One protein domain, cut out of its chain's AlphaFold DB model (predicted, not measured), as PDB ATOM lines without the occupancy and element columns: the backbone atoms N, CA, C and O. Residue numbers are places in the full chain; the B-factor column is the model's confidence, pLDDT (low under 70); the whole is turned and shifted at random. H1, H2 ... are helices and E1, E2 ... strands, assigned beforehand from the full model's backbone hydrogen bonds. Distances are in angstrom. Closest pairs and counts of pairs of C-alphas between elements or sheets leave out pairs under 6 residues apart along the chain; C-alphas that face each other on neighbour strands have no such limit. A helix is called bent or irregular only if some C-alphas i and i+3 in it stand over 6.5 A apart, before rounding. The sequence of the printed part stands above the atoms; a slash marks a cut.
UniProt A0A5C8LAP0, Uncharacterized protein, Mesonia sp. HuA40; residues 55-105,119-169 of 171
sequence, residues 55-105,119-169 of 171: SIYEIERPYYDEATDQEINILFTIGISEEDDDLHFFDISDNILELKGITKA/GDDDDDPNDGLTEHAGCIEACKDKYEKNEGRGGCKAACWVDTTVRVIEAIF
ATOM      1  N   SER A  55      -4.298 -62.055 355.564       92.12
ATOM      2  CA  SER A  55      -4.170 -60.871 354.725       92.12
ATOM      3  C   SER A  55      -3.940 -59.642 355.610       92.12
ATOM      4  O   SER A  55      -4.759 -59.331 356.480       92.12
ATOM      5  N   ILE A  56      -2.829 -58.935 355.381       94.81
ATOM      6  CA  ILE A  56      -2.460 -57.712 356.109       94.81
ATOM      7  C   ILE A  56      -2.837 -56.486 355.276       94.81
ATOM      8  O   ILE A  56      -2.468 -56.373 354.106       94.81
ATOM      9  N   TYR A  57      -3.556 -55.554 355.898       94.62
ATOM     10  CA  TYR A  57      -3.949 -54.275 355.320       94.62
ATOM     11  C   TYR A  57      -3.294 -53.132 356.087       94.62
ATOM     12  O   TYR A  57      -3.549 -52.957 357.278       94.62
ATOM     13  N   GLU A  58      -2.496 -52.334 355.385       96.25
ATOM     14  CA  GLU A  58      -1.952 -51.070 355.878       96.25
ATOM     15  C   GLU A  58      -2.745 -49.918 355.256       96.25
ATOM     16  O   GLU A  58      -2.796 -49.765 354.034       96.25
ATOM     17  N   ILE A  59      -3.432 -49.142 356.096       95.00
ATOM     18  CA  ILE A  59      -4.316 -48.057 355.661       95.00
ATOM     19  C   ILE A  59      -3.855 -46.765 356.324       95.00
ATOM     20  O   ILE A  59      -3.875 -46.648 357.545       95.00
ATOM     21  N   GLU A  60      -3.475 -45.777 355.518       94.94
ATOM     22  CA  GLU A  60      -3.147 -44.434 355.997       94.94
ATOM     23  C   GLU A  60      -4.375 -43.516 355.929       94.94
ATOM     24  O   GLU A  60      -5.084 -43.467 354.916       94.94
ATOM     25  N   ARG A  61      -4.631 -42.754 356.999       93.19
ATOM     26  CA  ARG A  61      -5.661 -41.706 357.025       93.19
ATOM     27  C   ARG A  61      -5.098 -40.416 357.617       93.19
ATOM     28  O   ARG A  61      -4.584 -40.451 358.736       93.19
ATOM     29  N   PRO A  62      -5.223 -39.275 356.921       91.19
ATOM     30  CA  PRO A  62      -4.943 -37.990 357.536       91.19
ATOM     31  C   PRO A  62      -6.001 -37.692 358.604       91.19
ATOM     32  O   PRO A  62      -7.198 -37.882 358.384       91.19
ATOM     33  N   TYR A  63      -5.551 -37.212 359.756       89.44
ATOM     34  CA  TYR A  63      -6.382 -36.754 360.859       89.44
ATOM     35  C   TYR A  63      -5.994 -35.326 361.215       89.44
ATOM     36  O   TYR A  63      -4.832 -35.045 361.516       89.44
ATOM     37  N   TYR A  64      -6.973 -34.427 361.179       89.44
ATOM     38  CA  TYR A  64      -6.788 -33.031 361.549       89.44
ATOM     39  C   TYR A  64      -7.256 -32.803 362.987       89.44
ATOM     40  O   TYR A  64      -8.413 -33.048 363.322       89.44
ATOM     41  N   ASP A  65      -6.349 -32.323 363.834       85.25
ATOM     42  CA  ASP A  65      -6.630 -31.974 365.220       85.25
ATOM     43  C   ASP A  65      -6.820 -30.463 365.368       85.25
ATOM     44  O   ASP A  65      -5.859 -29.692 365.352       85.25
ATOM     45  N   GLU A  66      -8.069 -30.033 365.558       85.25
ATOM     46  CA  GLU A  66      -8.405 -28.611 365.709       85.25
ATOM     47  C   GLU A  66      -7.759 -27.973 366.952       85.25
ATOM     48  O   GLU A  66      -7.471 -26.777 366.960       85.25
ATOM     49  N   ALA A  67      -7.510 -28.761 368.004       84.00
ATOM     50  CA  ALA A  67      -6.933 -28.261 369.251       84.00
ATOM     51  C   ALA A  67      -5.469 -27.820 369.086       84.00
ATOM     52  O   ALA A  67      -5.044 -26.840 369.705       84.00
ATOM     53  N   THR A  68      -4.699 -28.535 368.262       85.75
ATOM     54  CA  THR A  68      -3.288 -28.231 367.989       85.75
ATOM     55  C   THR A  68      -3.041 -27.578 366.629       85.75
ATOM     56  O   THR A  68      -1.923 -27.108 366.405       85.75
ATOM     57  N   ASP A  69      -4.064 -27.487 365.770       88.50
ATOM     58  CA  ASP A  69      -3.983 -27.029 364.374       88.50
ATOM     59  C   ASP A  69      -2.937 -27.829 363.575       88.50
ATOM     60  O   ASP A  69      -2.064 -27.278 362.899       88.50
ATOM     61  N   GLN A  70      -2.977 -29.156 363.726       87.88
ATOM     62  CA  GLN A  70      -2.033 -30.081 363.097       87.88
ATOM     63  C   GLN A  70      -2.756 -31.188 362.340       87.88
ATOM     64  O   GLN A  70      -3.763 -31.724 362.796       87.88
ATOM     65  N   GLU A  71      -2.192 -31.557 361.193       91.69
ATOM     66  CA  GLU A  71      -2.569 -32.752 360.444       91.69
ATOM     67  C   GLU A  71      -1.526 -33.840 360.708       91.69
ATOM     68  O   GLU A  71      -0.326 -33.623 360.513       91.69
ATOM     69  N   ILE A  72      -1.979 -34.999 361.174       91.19
ATOM     70  CA  ILE A  72      -1.144 -36.178 361.391       91.19
ATOM     71  C   ILE A  72      -1.655 -37.339 360.541       91.19
ATOM     72  O   ILE A  72      -2.857 -37.547 360.418       91.19
ATOM     73  N   ASN A  73      -0.741 -38.122 359.971       92.25
ATOM     74  CA  ASN A  73      -1.110 -39.345 359.266       92.25
ATOM     75  C   ASN A  73      -1.183 -40.495 360.263       92.25
ATOM     76  O   ASN A  73      -0.183 -40.832 360.898       92.25
ATOM     77  N   ILE A  74      -2.365 -41.079 360.397       94.75
ATOM     78  CA  ILE A  74      -2.598 -42.274 361.196       94.75
ATOM     79  C   ILE A  74      -2.402 -43.483 360.288       94.75
ATOM     80  O   ILE A  74      -3.034 -43.565 359.235       94.75
ATOM     81  N   LEU A  75      -1.545 -44.412 360.700       96.44
ATOM     82  CA  LEU A  75      -1.389 -45.706 360.050       96.44
ATOM     83  C   LEU A  75      -2.178 -46.749 360.838       96.44
ATOM     84  O   LEU A  75      -1.972 -46.905 362.040       96.44
ATOM     85  N   PHE A  76      -3.056 -47.462 360.148       96.12
ATOM     86  CA  PHE A  76      -3.775 -48.611 360.678       96.12
ATOM     87  C   PHE A  76      -3.206 -49.886 360.065       96.12
ATOM     88  O   PHE A  76      -3.044 -49.954 358.845       96.12
ATOM     89  N   THR A  77      -2.968 -50.905 360.886       96.38
ATOM     90  CA  THR A  77      -2.542 -52.232 360.431       96.38
ATOM     91  C   THR A  77      -3.579 -53.257 360.869       96.38
ATOM     92  O   THR A  77      -3.789 -53.476 362.062       96.38
ATOM     93  N   ILE A  78      -4.252 -53.882 359.906       95.50
ATOM     94  CA  ILE A  78      -5.350 -54.817 360.153       95.50
ATOM     95  C   ILE A  78      -5.003 -56.172 359.548       95.50
ATOM     96  O   ILE A  78      -4.750 -56.268 358.351       95.50
ATOM     97  N   GLY A  79      -5.035 -57.221 360.362       94.31
ATOM     98  CA  GLY A  79      -4.936 -58.602 359.899       94.31
ATOM     99  C   GLY A  79      -6.315 -59.235 359.819       94.31
ATOM    100  O   GLY A  79      -6.988 -59.343 360.844       94.31
ATOM    101  N   ILE A  80      -6.724 -59.680 358.632       92.50
ATOM    102  CA  ILE A  80      -7.946 -60.465 358.428       92.50
ATOM    103  C   ILE A  80      -7.550 -61.886 358.032       92.50
ATOM    104  O   ILE A  80      -6.728 -62.080 357.137       92.50
ATOM    105  N   SER A  81      -8.134 -62.879 358.695       90.50
ATOM    106  CA  SER A  81      -7.931 -64.287 358.354       90.50
ATOM    107  C   SER A  81      -8.628 -64.622 357.034       90.50
ATOM    108  O   SER A  81      -9.810 -64.336 356.849       90.50
ATOM    109  N   GLU A  82      -7.908 -65.253 356.109       87.00
ATOM    110  CA  GLU A  82      -8.455 -65.678 354.817       87.00
ATOM    111  C   GLU A  82      -9.380 -66.899 354.954       87.00
ATOM    112  O   GLU A  82     -10.212 -67.159 354.082       87.00
ATOM    113  N   GLU A  83      -9.290 -67.650 356.060       86.56
ATOM    114  CA  GLU A  83     -10.090 -68.862 356.280       86.56
ATOM    115  C   GLU A  83     -11.522 -68.564 356.723       86.56
ATOM    116  O   GLU A  83     -12.446 -69.265 356.306       86.56
ATOM    117  N   ASP A  84     -11.753 -67.520 357.516       86.31
ATOM    118  CA  ASP A  84     -13.047 -67.175 358.134       86.31
ATOM    119  C   ASP A  84     -13.476 -65.715 357.886       86.31
ATOM    120  O   ASP A  84     -14.642 -65.389 358.087       86.31
ATOM    121  N   ASP A  85     -12.619 -64.893 357.270       84.62
ATOM    122  CA  ASP A  85     -12.790 -63.443 357.106       84.62
ATOM    123  C   ASP A  85     -12.848 -62.677 358.439       84.62
ATOM    124  O   ASP A  85     -13.356 -61.549 358.467       84.62
ATOM    125  N   ASP A  86     -12.384 -63.264 359.541       88.44
ATOM    126  CA  ASP A  86     -12.465 -62.639 360.857       88.44
ATOM    127  C   ASP A  86     -11.235 -61.778 361.159       88.44
ATOM    128  O   ASP A  86     -10.142 -61.964 360.611       88.44
ATOM    129  N   LEU A  87     -11.432 -60.785 362.031       90.19
ATOM    130  CA  LEU A  87     -10.352 -59.927 362.503       90.19
ATOM    131  C   LEU A  87      -9.375 -60.759 363.343       90.19
ATOM    132  O   LEU A  87      -9.740 -61.267 364.400       90.19
ATOM    133  N   HIS A  88      -8.126 -60.844 362.895       91.25
ATOM    134  CA  HIS A  88      -7.052 -61.516 363.620       91.25
ATOM    135  C   HIS A  88      -6.286 -60.549 364.525       91.25
ATOM    136  O   HIS A  88      -6.009 -60.855 365.683       91.25
ATOM    137  N   PHE A  89      -5.951 -59.366 364.007       91.38
ATOM    138  CA  PHE A  89      -5.335 -58.302 364.790       91.38
ATOM    139  C   PHE A  89      -5.701 -56.924 364.240       91.38
ATOM    140  O   PHE A  89      -5.999 -56.767 363.055       91.38
ATOM    141  N   PHE A  90      -5.631 -55.926 365.114       92.69
ATOM    142  CA  PHE A  90      -5.827 -54.521 364.793       92.69
ATOM    143  C   PHE A  90      -4.763 -53.692 365.514       92.69
ATOM    144  O   PHE A  90      -4.532 -53.870 366.714       92.69
ATOM    145  N   ASP A  91      -4.105 -52.803 364.782       94.50
ATOM    146  CA  ASP A  91      -3.139 -51.860 365.325       94.50
ATOM    147  C   ASP A  91      -3.301 -50.470 364.709       94.50
ATOM    148  O   ASP A  91      -3.807 -50.312 363.596       94.50
ATOM    149  N   ILE A  92      -2.858 -49.465 365.454       95.06
ATOM    150  CA  ILE A  92      -2.907 -48.055 365.090       95.06
ATOM    151  C   ILE A  92      -1.606 -47.387 365.530       95.06
ATOM    152  O   ILE A  92      -1.082 -47.677 366.604       95.06
ATOM    153  N   SER A  93      -1.076 -46.485 364.711       94.62
ATOM    154  CA  SER A  93       0.169 -45.786 365.015       94.62
ATOM    155  C   SER A  93       0.093 -44.980 366.317       94.62
ATOM    156  O   SER A  93      -0.879 -44.274 366.580       94.62
ATOM    157  N   ASP A  94       1.172 -45.012 367.103       94.06
ATOM    158  CA  ASP A  94       1.231 -44.369 368.423       94.06
ATOM    159  C   ASP A  94       1.017 -42.848 368.384       94.06
ATOM    160  O   ASP A  94       0.590 -42.257 369.369       94.06
ATOM    161  N   ASN A  95       1.275 -42.192 367.250       91.50
ATOM    162  CA  ASN A  95       1.189 -40.736 367.125       91.50
ATOM    163  C   ASN A  95      -0.191 -40.160 367.493       91.50
ATOM    164  O   ASN A  95      -0.251 -39.114 368.137       91.50
ATOM    165  N   ILE A  96      -1.292 -40.821 367.123       91.06
ATOM    166  CA  ILE A  96      -2.640 -40.376 367.502       91.06
ATOM    167  C   ILE A  96      -2.937 -40.688 368.970       91.06
ATOM    168  O   ILE A  96      -3.572 -39.880 369.647       91.06
ATOM    169  N   LEU A  97      -2.433 -41.812 369.484       91.94
ATOM    170  CA  LEU A  97      -2.583 -42.192 370.889       91.94
ATOM    171  C   LEU A  97      -1.868 -41.184 371.798       91.94
ATOM    172  O   LEU A  97      -2.455 -40.671 372.749       91.94
ATOM    173  N   GLU A  98      -0.631 -40.823 371.449       91.44
ATOM    174  CA  GLU A  98       0.161 -39.795 372.122       91.44
ATOM    175  C   GLU A  98      -0.499 -38.416 372.032       91.44
ATOM    176  O   GLU A  98      -0.592 -37.720 373.046       91.44
ATOM    177  N   LEU A  99      -0.996 -38.031 370.848       88.69
ATOM    178  CA  LEU A  99      -1.671 -36.747 370.640       88.69
ATOM    179  C   LEU A  99      -2.925 -36.615 371.511       88.69
ATOM    180  O   LEU A  99      -3.159 -35.562 372.104       88.69
ATOM    181  N   LYS A 100      -3.725 -37.682 371.603       87.81
ATOM    182  CA  LYS A 100      -4.948 -37.707 372.414       87.81
ATOM    183  C   LYS A 100      -4.698 -38.043 373.885       87.81
ATOM    184  O   LYS A 100      -5.603 -37.907 374.704       87.81
ATOM    185  N   GLY A 101      -3.473 -38.428 374.239       89.25
ATOM    186  CA  GLY A 101      -3.103 -38.797 375.601       89.25
ATOM    187  C   GLY A 101      -3.812 -40.057 376.096       89.25
ATOM    188  O   GLY A 101      -4.104 -40.143 377.287       89.25
ATOM    189  N   ILE A 102      -4.093 -41.005 375.197       89.06
ATOM    190  CA  ILE A 102      -4.717 -42.294 375.511       89.06
ATOM    191  C   ILE A 102      -3.736 -43.436 375.318       89.06
ATOM    192  O   ILE A 102      -2.808 -43.379 374.515       89.06
ATOM    193  N   THR A 103      -3.968 -44.511 376.049       92.12
ATOM    194  CA  THR A 103      -3.283 -45.776 375.836       92.12
ATOM    195  C   THR A 103      -4.004 -46.602 374.773       92.12
ATOM    196  O   THR A 103      -5.217 -46.501 374.592       92.12
ATOM    197  N   LYS A 104      -3.263 -47.497 374.113       90.69
ATOM    198  CA  LYS A 104      -3.845 -48.478 373.186       90.69
ATOM    199  C   LYS A 104      -4.960 -49.306 373.838       90.69
ATOM    200  O   LYS A 104      -5.999 -49.515 373.231       90.69
ATOM    201  N   ALA A 105      -4.779 -49.700 375.100       90.00
ATOM    202  CA  ALA A 105      -5.770 -50.476 375.842       90.00
ATOM    203  C   ALA A 105      -7.085 -49.709 376.082       90.00
ATOM    204  O   ALA A 105      -8.155 -50.309 376.058       90.00
ATOM    205  N   GLY A 119     -26.401 -55.450 372.260       47.56
ATOM    206  CA  GLY A 119     -27.364 -56.231 371.487       47.56
ATOM    207  C   GLY A 119     -28.622 -56.513 372.308       47.56
ATOM    208  O   GLY A 119     -28.598 -57.364 373.196       47.56
ATOM    209  N   ASP A 120     -29.707 -55.799 372.012       45.59
ATOM    210  CA  ASP A 120     -31.052 -56.210 372.401       45.59
ATOM    211  C   ASP A 120     -31.491 -57.369 371.483       45.59
ATOM    212  O   ASP A 120     -31.391 -57.294 370.259       45.59
ATOM    213  N   ASP A 121     -31.926 -58.465 372.114       46.81
ATOM    214  CA  ASP A 121     -32.444 -59.697 371.507       46.81
ATOM    215  C   ASP A 121     -33.713 -59.430 370.664       46.81
ATOM    216  O   ASP A 121     -34.826 -59.615 371.164       46.81
ATOM    217  N   ASP A 122     -33.584 -59.050 369.390       46.09
ATOM    218  CA  ASP A 122     -34.717 -59.007 368.455       46.09
ATOM    219  C   ASP A 122     -34.512 -59.955 367.253       46.09
ATOM    220  O   ASP A 122     -33.429 -60.099 366.691       46.09
ATOM    221  N   ASP A 123     -35.588 -60.664 366.898       54.09
ATOM    222  CA  ASP A 123     -35.671 -61.839 366.008       54.09
ATOM    223  C   ASP A 123     -35.380 -61.576 364.497       54.09
ATOM    224  O   ASP A 123     -35.823 -62.343 363.633       54.09
ATOM    225  N   ASP A 124     -34.635 -60.524 364.145       49.72
ATOM    226  CA  ASP A 124     -34.124 -60.262 362.789       49.72
ATOM    227  C   ASP A 124     -32.585 -60.201 362.835       49.72
ATOM    228  O   ASP A 124     -32.034 -59.369 363.550       49.72
ATOM    229  N   PRO A 125     -31.855 -61.050 362.082       53.72
ATOM    230  CA  PRO A 125     -30.390 -61.082 362.127       53.72
ATOM    231  C   PRO A 125     -29.716 -59.757 361.738       53.72
ATOM    232  O   PRO A 125     -28.519 -59.615 361.983       53.72
ATOM    233  N   ASN A 126     -30.455 -58.816 361.136       51.97
ATOM    234  CA  ASN A 126     -29.947 -57.516 360.709       51.97
ATOM    235  C   ASN A 126     -30.641 -56.307 361.368       51.97
ATOM    236  O   ASN A 126     -30.198 -55.180 361.136       51.97
ATOM    237  N   ASP A 127     -31.701 -56.496 362.162       41.81
ATOM    238  CA  ASP A 127     -32.348 -55.399 362.900       41.81
ATOM    239  C   ASP A 127     -31.649 -55.260 364.263       41.81
ATOM    240  O   ASP A 127     -31.489 -56.235 364.989       41.81
ATOM    241  N   GLY A 128     -31.146 -54.065 364.586       50.47
ATOM    242  CA  GLY A 128     -30.377 -53.827 365.821       50.47
ATOM    243  C   GLY A 128     -28.853 -54.020 365.730       50.47
ATOM    244  O   GLY A 128     -28.172 -53.911 366.749       50.47
ATOM    245  N   LEU A 129     -28.281 -54.247 364.539       57.06
ATOM    246  CA  LEU A 129     -26.822 -54.282 364.368       57.06
ATOM    247  C   LEU A 129     -26.182 -52.913 364.648       57.06
ATOM    248  O   LEU A 129     -26.694 -51.868 364.235       57.06
ATOM    249  N   THR A 130     -25.010 -52.916 365.291       77.69
ATOM    250  CA  THR A 130     -24.172 -51.713 365.373       77.69
ATOM    251  C   THR A 130     -23.807 -51.229 363.977       77.69
ATOM    252  O   THR A 130     -23.759 -52.003 363.020       77.69
ATOM    253  N   GLU A 131     -23.488 -49.942 363.840       85.62
ATOM    254  CA  GLU A 131     -23.052 -49.403 362.549       85.62
ATOM    255  C   GLU A 131     -21.818 -50.145 362.001       85.62
ATOM    256  O   GLU A 131     -21.704 -50.371 360.795       85.62
ATOM    257  N   HIS A 132     -20.931 -50.595 362.896       89.00
ATOM    258  CA  HIS A 132     -19.802 -51.447 362.543       89.00
ATOM    259  C   HIS A 132     -20.261 -52.814 362.019       89.00
ATOM    260  O   HIS A 132     -19.878 -53.203 360.917       89.00
ATOM    261  N   ALA A 133     -21.105 -53.531 362.767       88.62
ATOM    262  CA  ALA A 133     -21.597 -54.844 362.361       88.62
ATOM    263  C   ALA A 133     -22.367 -54.774 361.030       88.62
ATOM    264  O   ALA A 133     -22.136 -55.596 360.144       88.62
ATOM    265  N   GLY A 134     -23.179 -53.733 360.826       89.25
ATOM    266  CA  GLY A 134     -23.847 -53.471 359.550       89.25
ATOM    267  C   GLY A 134     -22.870 -53.243 358.389       89.25
ATOM    268  O   GLY A 134     -23.095 -53.747 357.288       89.25
ATOM    269  N   CYS A 135     -21.749 -52.548 358.621       90.94
ATOM    270  CA  CYS A 135     -20.682 -52.400 357.623       90.94
ATOM    271  C   CYS A 135     -20.054 -53.756 357.261       90.94
ATOM    272  O   CYS A 135     -19.874 -54.066 356.081       90.94
ATOM    273  N   ILE A 136     -19.776 -54.597 358.264       92.06
ATOM    274  CA  ILE A 136     -19.204 -55.934 358.063       92.06
ATOM    275  C   ILE A 136     -20.154 -56.839 357.265       92.06
ATOM    276  O   ILE A 136     -19.698 -57.518 356.339       92.06
ATOM    277  N   GLU A 137     -21.454 -56.834 357.571       90.88
ATOM    278  CA  GLU A 137     -22.450 -57.601 356.809       90.88
ATOM    279  C   GLU A 137     -22.585 -57.084 355.372       90.88
ATOM    280  O   GLU A 137     -22.536 -57.871 354.426       90.88
ATOM    281  N   ALA A 138     -22.597 -55.764 355.163       91.44
ATOM    282  CA  ALA A 138     -22.613 -55.189 353.818       91.44
ATOM    283  C   ALA A 138     -21.389 -55.612 352.978       91.44
ATOM    284  O   ALA A 138     -21.504 -55.829 351.767       91.44
ATOM    285  N   CYS A 139     -20.215 -55.779 353.601       92.50
ATOM    286  CA  CYS A 139     -19.040 -56.331 352.926       92.50
ATOM    287  C   CYS A 139     -19.229 -57.800 352.520       92.50
ATOM    288  O   CYS A 139     -18.766 -58.190 351.447       92.50
ATOM    289  N   LYS A 140     -19.895 -58.616 353.351       90.88
ATOM    290  CA  LYS A 140     -20.194 -60.025 353.041       90.88
ATOM    291  C   LYS A 140     -21.187 -60.151 351.886       90.88
ATOM    292  O   LYS A 140     -20.987 -61.009 351.029       90.88
ATOM    293  N   ASP A 141     -22.188 -59.274 351.843       91.44
ATOM    294  CA  ASP A 141     -23.205 -59.243 350.787       91.44
ATOM    295  C   ASP A 141     -22.646 -58.776 349.440       91.44
ATOM    296  O   ASP A 141     -23.040 -59.269 348.381       91.44
ATOM    297  N   LYS A 142     -21.734 -57.796 349.463       92.81
ATOM    298  CA  LYS A 142     -21.207 -57.165 348.247       92.81
ATOM    299  C   LYS A 142     -20.028 -57.912 347.626       92.81
ATOM    300  O   LYS A 142     -19.852 -57.839 346.410       92.81
ATOM    301  N   TYR A 143     -19.206 -58.570 348.439       90.81
ATOM    302  CA  TYR A 143     -17.950 -59.173 347.994       90.81
ATOM    303  C   TYR A 143     -17.888 -60.652 348.355       90.81
ATOM    304  O   TYR A 143     -18.177 -61.043 349.487       90.81
ATOM    305  N   GLU A 144     -17.421 -61.475 347.419       88.06
ATOM    306  CA  GLU A 144     -17.008 -62.847 347.710       88.06
ATOM    307  C   GLU A 144     -15.737 -62.857 348.572       88.06
ATOM    308  O   GLU A 144     -14.959 -61.899 348.581       88.06
ATOM    309  N   LYS A 145     -15.518 -63.959 349.294       79.19
ATOM    310  CA  LYS A 145     -14.462 -64.132 350.310       79.19
ATOM    311  C   LYS A 145     -13.073 -63.626 349.885       79.19
ATOM    312  O   LYS A 145     -12.438 -62.868 350.605       79.19
ATOM    313  N   ASN A 146     -12.675 -63.912 348.650       76.50
ATOM    314  CA  ASN A 146     -11.356 -63.552 348.116       76.50
ATOM    315  C   ASN A 146     -11.405 -62.409 347.090       76.50
ATOM    316  O   ASN A 146     -10.427 -62.137 346.398       76.50
ATOM    317  N   GLU A 147     -12.543 -61.720 346.976       84.31
ATOM    318  CA  GLU A 147     -12.766 -60.646 346.003       84.31
ATOM    319  C   GLU A 147     -12.814 -59.269 346.679       84.31
ATOM    320  O   GLU A 147     -13.650 -58.421 346.376       84.31
ATOM    321  N   GLY A 148     -11.888 -59.021 347.609       85.31
ATOM    322  CA  GLY A 148     -11.770 -57.734 348.300       85.31
ATOM    323  C   GLY A 148     -12.662 -57.582 349.533       85.31
ATOM    324  O   GLY A 148     -12.688 -56.498 350.118       85.31
ATOM    325  N   ARG A 149     -13.335 -58.654 349.974       92.44
ATOM    326  CA  ARG A 149     -14.097 -58.672 351.229       92.44
ATOM    327  C   ARG A 149     -13.225 -58.312 352.433       92.44
ATOM    328  O   ARG A 149     -13.627 -57.453 353.210       92.44
ATOM    329  N   GLY A 150     -12.035 -58.905 352.560       91.25
ATOM    330  CA  GLY A 150     -11.104 -58.593 353.653       91.25
ATOM    331  C   GLY A 150     -10.734 -57.107 353.707       91.25
ATOM    332  O   GLY A 150     -10.850 -56.481 354.755       91.25
ATOM    333  N   GLY A 151     -10.426 -56.499 352.556       93.25
ATOM    334  CA  GLY A 151     -10.136 -55.064 352.471       93.25
ATOM    335  C   GLY A 151     -11.343 -54.184 352.815       93.25
ATOM    336  O   GLY A 151     -11.190 -53.168 353.487       93.25
ATOM    337  N   CYS A 152     -12.553 -54.594 352.417       94.81
ATOM    338  CA  CYS A 152     -13.793 -53.926 352.822       94.81
ATOM    339  C   CYS A 152     -13.979 -53.974 354.348       94.81
ATOM    340  O   CYS A 152     -14.217 -52.943 354.972       94.81
ATOM    341  N   LYS A 153     -13.789 -55.149 354.967       94.06
ATOM    342  CA  LYS A 153     -13.868 -55.303 356.427       94.06
ATOM    343  C   LYS A 153     -12.794 -54.487 357.151       94.06
ATOM    344  O   LYS A 153     -13.098 -53.852 358.157       94.06
ATOM    345  N   ALA A 154     -11.565 -54.453 356.636       94.25
ATOM    346  CA  ALA A 154     -10.492 -53.626 357.186       94.25
ATOM    347  C   ALA A 154     -10.862 -52.133 357.172       94.25
ATOM    348  O   ALA A 154     -10.674 -51.445 358.173       94.25
ATOM    349  N   ALA A 155     -11.478 -51.646 356.090       94.81
ATOM    350  CA  ALA A 155     -11.984 -50.277 356.025       94.81
ATOM    351  C   ALA A 155     -13.087 -50.002 357.069       94.81
ATOM    352  O   ALA A 155     -13.053 -48.954 357.712       94.81
ATOM    353  N   CYS A 156     -14.001 -50.951 357.321       94.69
ATOM    354  CA  CYS A 156     -15.000 -50.815 358.392       94.69
ATOM    355  C   CYS A 156     -14.349 -50.616 359.775       94.69
ATOM    356  O   CYS A 156     -14.814 -49.793 360.566       94.69
ATOM    357  N   TRP A 157     -13.263 -51.340 360.072       94.12
ATOM    358  CA  TRP A 157     -12.504 -51.172 361.318       94.12
ATOM    359  C   TRP A 157     -11.832 -49.802 361.417       94.12
ATOM    360  O   TRP A 157     -11.901 -49.165 362.472       94.12
ATOM    361  N   VAL A 158     -11.241 -49.315 360.322       94.25
ATOM    362  CA  VAL A 158     -10.655 -47.968 360.257       94.25
ATOM    363  C   VAL A 158     -11.709 -46.903 360.543       94.25
ATOM    364  O   VAL A 158     -11.526 -46.093 361.450       94.25
ATOM    365  N   ASP A 159     -12.834 -46.928 359.829       93.12
ATOM    366  CA  ASP A 159     -13.880 -45.913 359.980       93.12
ATOM    367  C   ASP A 159     -14.499 -45.933 361.386       93.12
ATOM    368  O   ASP A 159     -14.770 -44.884 361.972       93.12
ATOM    369  N   THR A 160     -14.657 -47.121 361.975       92.56
ATOM    370  CA  THR A 160     -15.147 -47.264 363.356       92.56
ATOM    371  C   THR A 160     -14.161 -46.675 364.357       92.56
ATOM    372  O   THR A 160     -14.559 -45.951 365.266       92.56
ATOM    373  N   THR A 161     -12.867 -46.920 364.166       91.94
ATOM    374  CA  THR A 161     -11.829 -46.401 365.061       91.94
ATOM    375  C   THR A 161     -11.726 -44.883 364.988       91.94
ATOM    376  O   THR A 161     -11.637 -44.230 366.025       91.94
ATOM    377  N   VAL A 162     -11.806 -44.302 363.787       90.12
ATOM    378  CA  VAL A 162     -11.836 -42.841 363.611       90.12
ATOM    379  C   VAL A 162     -13.010 -42.230 364.377       90.12
ATOM    380  O   VAL A 162     -12.817 -41.281 365.133       90.12
ATOM    381  N   ARG A 163     -14.204 -42.824 364.277       88.00
ATOM    382  CA  ARG A 163     -15.386 -42.358 365.022       88.00
ATOM    383  C   ARG A 163     -15.222 -42.467 366.530       88.00
ATOM    384  O   ARG A 163     -15.642 -41.567 367.245       88.00
ATOM    385  N   VAL A 164     -14.615 -43.547 367.019       88.81
ATOM    386  CA  VAL A 164     -14.310 -43.710 368.448       88.81
ATOM    387  C   VAL A 164     -13.360 -42.606 368.915       88.81
ATOM    388  O   VAL A 164     -13.628 -41.958 369.923       88.81
ATOM    389  N   ILE A 165     -12.296 -42.328 368.157       87.69
ATOM    390  CA  ILE A 165     -11.345 -41.248 368.465       87.69
ATOM    391  C   ILE A 165     -12.059 -39.888 368.517       87.69
ATOM    392  O   ILE A 165     -11.832 -39.113 369.446       87.69
ATOM    393  N   GLU A 166     -12.944 -39.602 367.562       84.38
ATOM    394  CA  GLU A 166     -13.740 -38.368 367.534       84.38
ATOM    395  C   GLU A 166     -14.760 -38.287 368.685       84.38
ATOM    396  O   GLU A 166     -14.993 -37.209 369.229       84.38
ATOM    397  N   ALA A 167     -15.352 -39.413 369.089       83.00
ATOM    398  CA  ALA A 167     -16.359 -39.467 370.148       83.00
ATOM    399  C   ALA A 167     -15.768 -39.333 371.559       83.00
ATOM    400  O   ALA A 167     -16.392 -38.716 372.423       83.00
ATOM    401  N   ILE A 168     -14.577 -39.892 371.805       77.44
ATOM    402  CA  ILE A 168     -13.868 -39.736 373.086       77.44
ATOM    403  C   ILE A 168     -13.359 -38.292 373.235       77.44
ATOM    404  O   ILE A 168     -13.329 -37.753 374.343       77.44
ATOM    405  N   PHE A 169     -13.007 -37.647 372.119       70.94
ATOM    406  CA  PHE A 169     -12.444 -36.298 372.091       70.94
ATOM    407  C   PHE A 169     -13.284 -35.338 371.242       70.94
ATOM    408  O   PHE A 169     -12.799 -34.857 370.214       70.94
TER     409      PHE A 169
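What this domain is: This is residues 55 to 105 and 119 to 169 of the 171 residues of an uncharacterized protein of Mesonia sp. HuA40 (UniProt A0A5C8LAP0). Two long strands, E1 and E2, and a shorter one, E3, make an antiparallel sheet, with the long helix H3 packed over one face and the short helix H1 on the other. At one end of H3 the chain turns sharply, and H2 runs side by side with H3 as a helical hairpin, away from the strands. The printed part has 102 residues with three named strands and then three named helices, in the order E1 E2 E3 H1 H2 H3; the sheet's order is E1 - E2 - E3, and the class is mixed, helices and strands. The whole is only just loose, close to compact, with a radius of gyration of the C-alphas of 15.4 A and spans of 45 by 32 by 22 A.

Where its parts are: Find C-alpha 55 at (-4.170, -60.871, 354.725); from there E1, residues 55 to 65, runs 30.8 A. E2, residues 70 to 81, comes back over 35.0 A, and E3 follows as residues 87 to 92, 14.3 A. H1 is residues 94 to 100, 9.9 A. Past the cut, look for H2 from C-alpha 131 at (-23.052, -49.403, 362.549) to residue 142, 16.4 A. H3, residues 145 to 168, runs 33.4 A to C-alpha 168 at (-13.868, -39.736, 373.086); it is irregular, with C-alphas 147 and 150 8.1 A apart.

How they stand to each other: Begin at the sheet, a meander, each strand the antiparallel neighbour of the one before. Between E1 and E2, a hairpin, find N 59 and O 76 at 2.9 A and N 72 and O 63 at 2.9 A. Between E2 and E3, also a hairpin, N 77 and O 91 are 2.9 A apart. H3 is on the sheet, making two layers, helices on one face of a sheet; its closest C-alphas to E2 are those of Ile 80 and Gly 150, 6.0 A. H1 is on the opposite face, at a height over the sheet of 8.7 A; its closest C-alphas to E2 are those of Ile 74 and Ile 96, 6.6 A. H2 and H3 touch, H3 with residues 149 to 160 alone, closest at the C-alphas of Ile 136 and Lys 153, 5.6 A, at a shallow tilt of 15 degrees, opposite ways. H2 is apart from E1, E2 and E3. Every O i to N i+4 pair is within hydrogen-bond range in H1 and H2, and 17 of 20 are in H3.

The domain as a whole: The C-alphas farthest apart are those of Asp 69 and Asp 123, 47.1 A. Residues 106 to 118 are not printed, and C-alphas 105 and 119 are 22.8 A apart across this cut. Of the links printed whole, those from E1 to E2, E2 to E3, E3 to H1 and H2 to H3 are tight. Residues 119 to 130 hold no named element, and residues 119 to 129 have pLDDT under 70; the mean pLDDT of the printed part is 85.8.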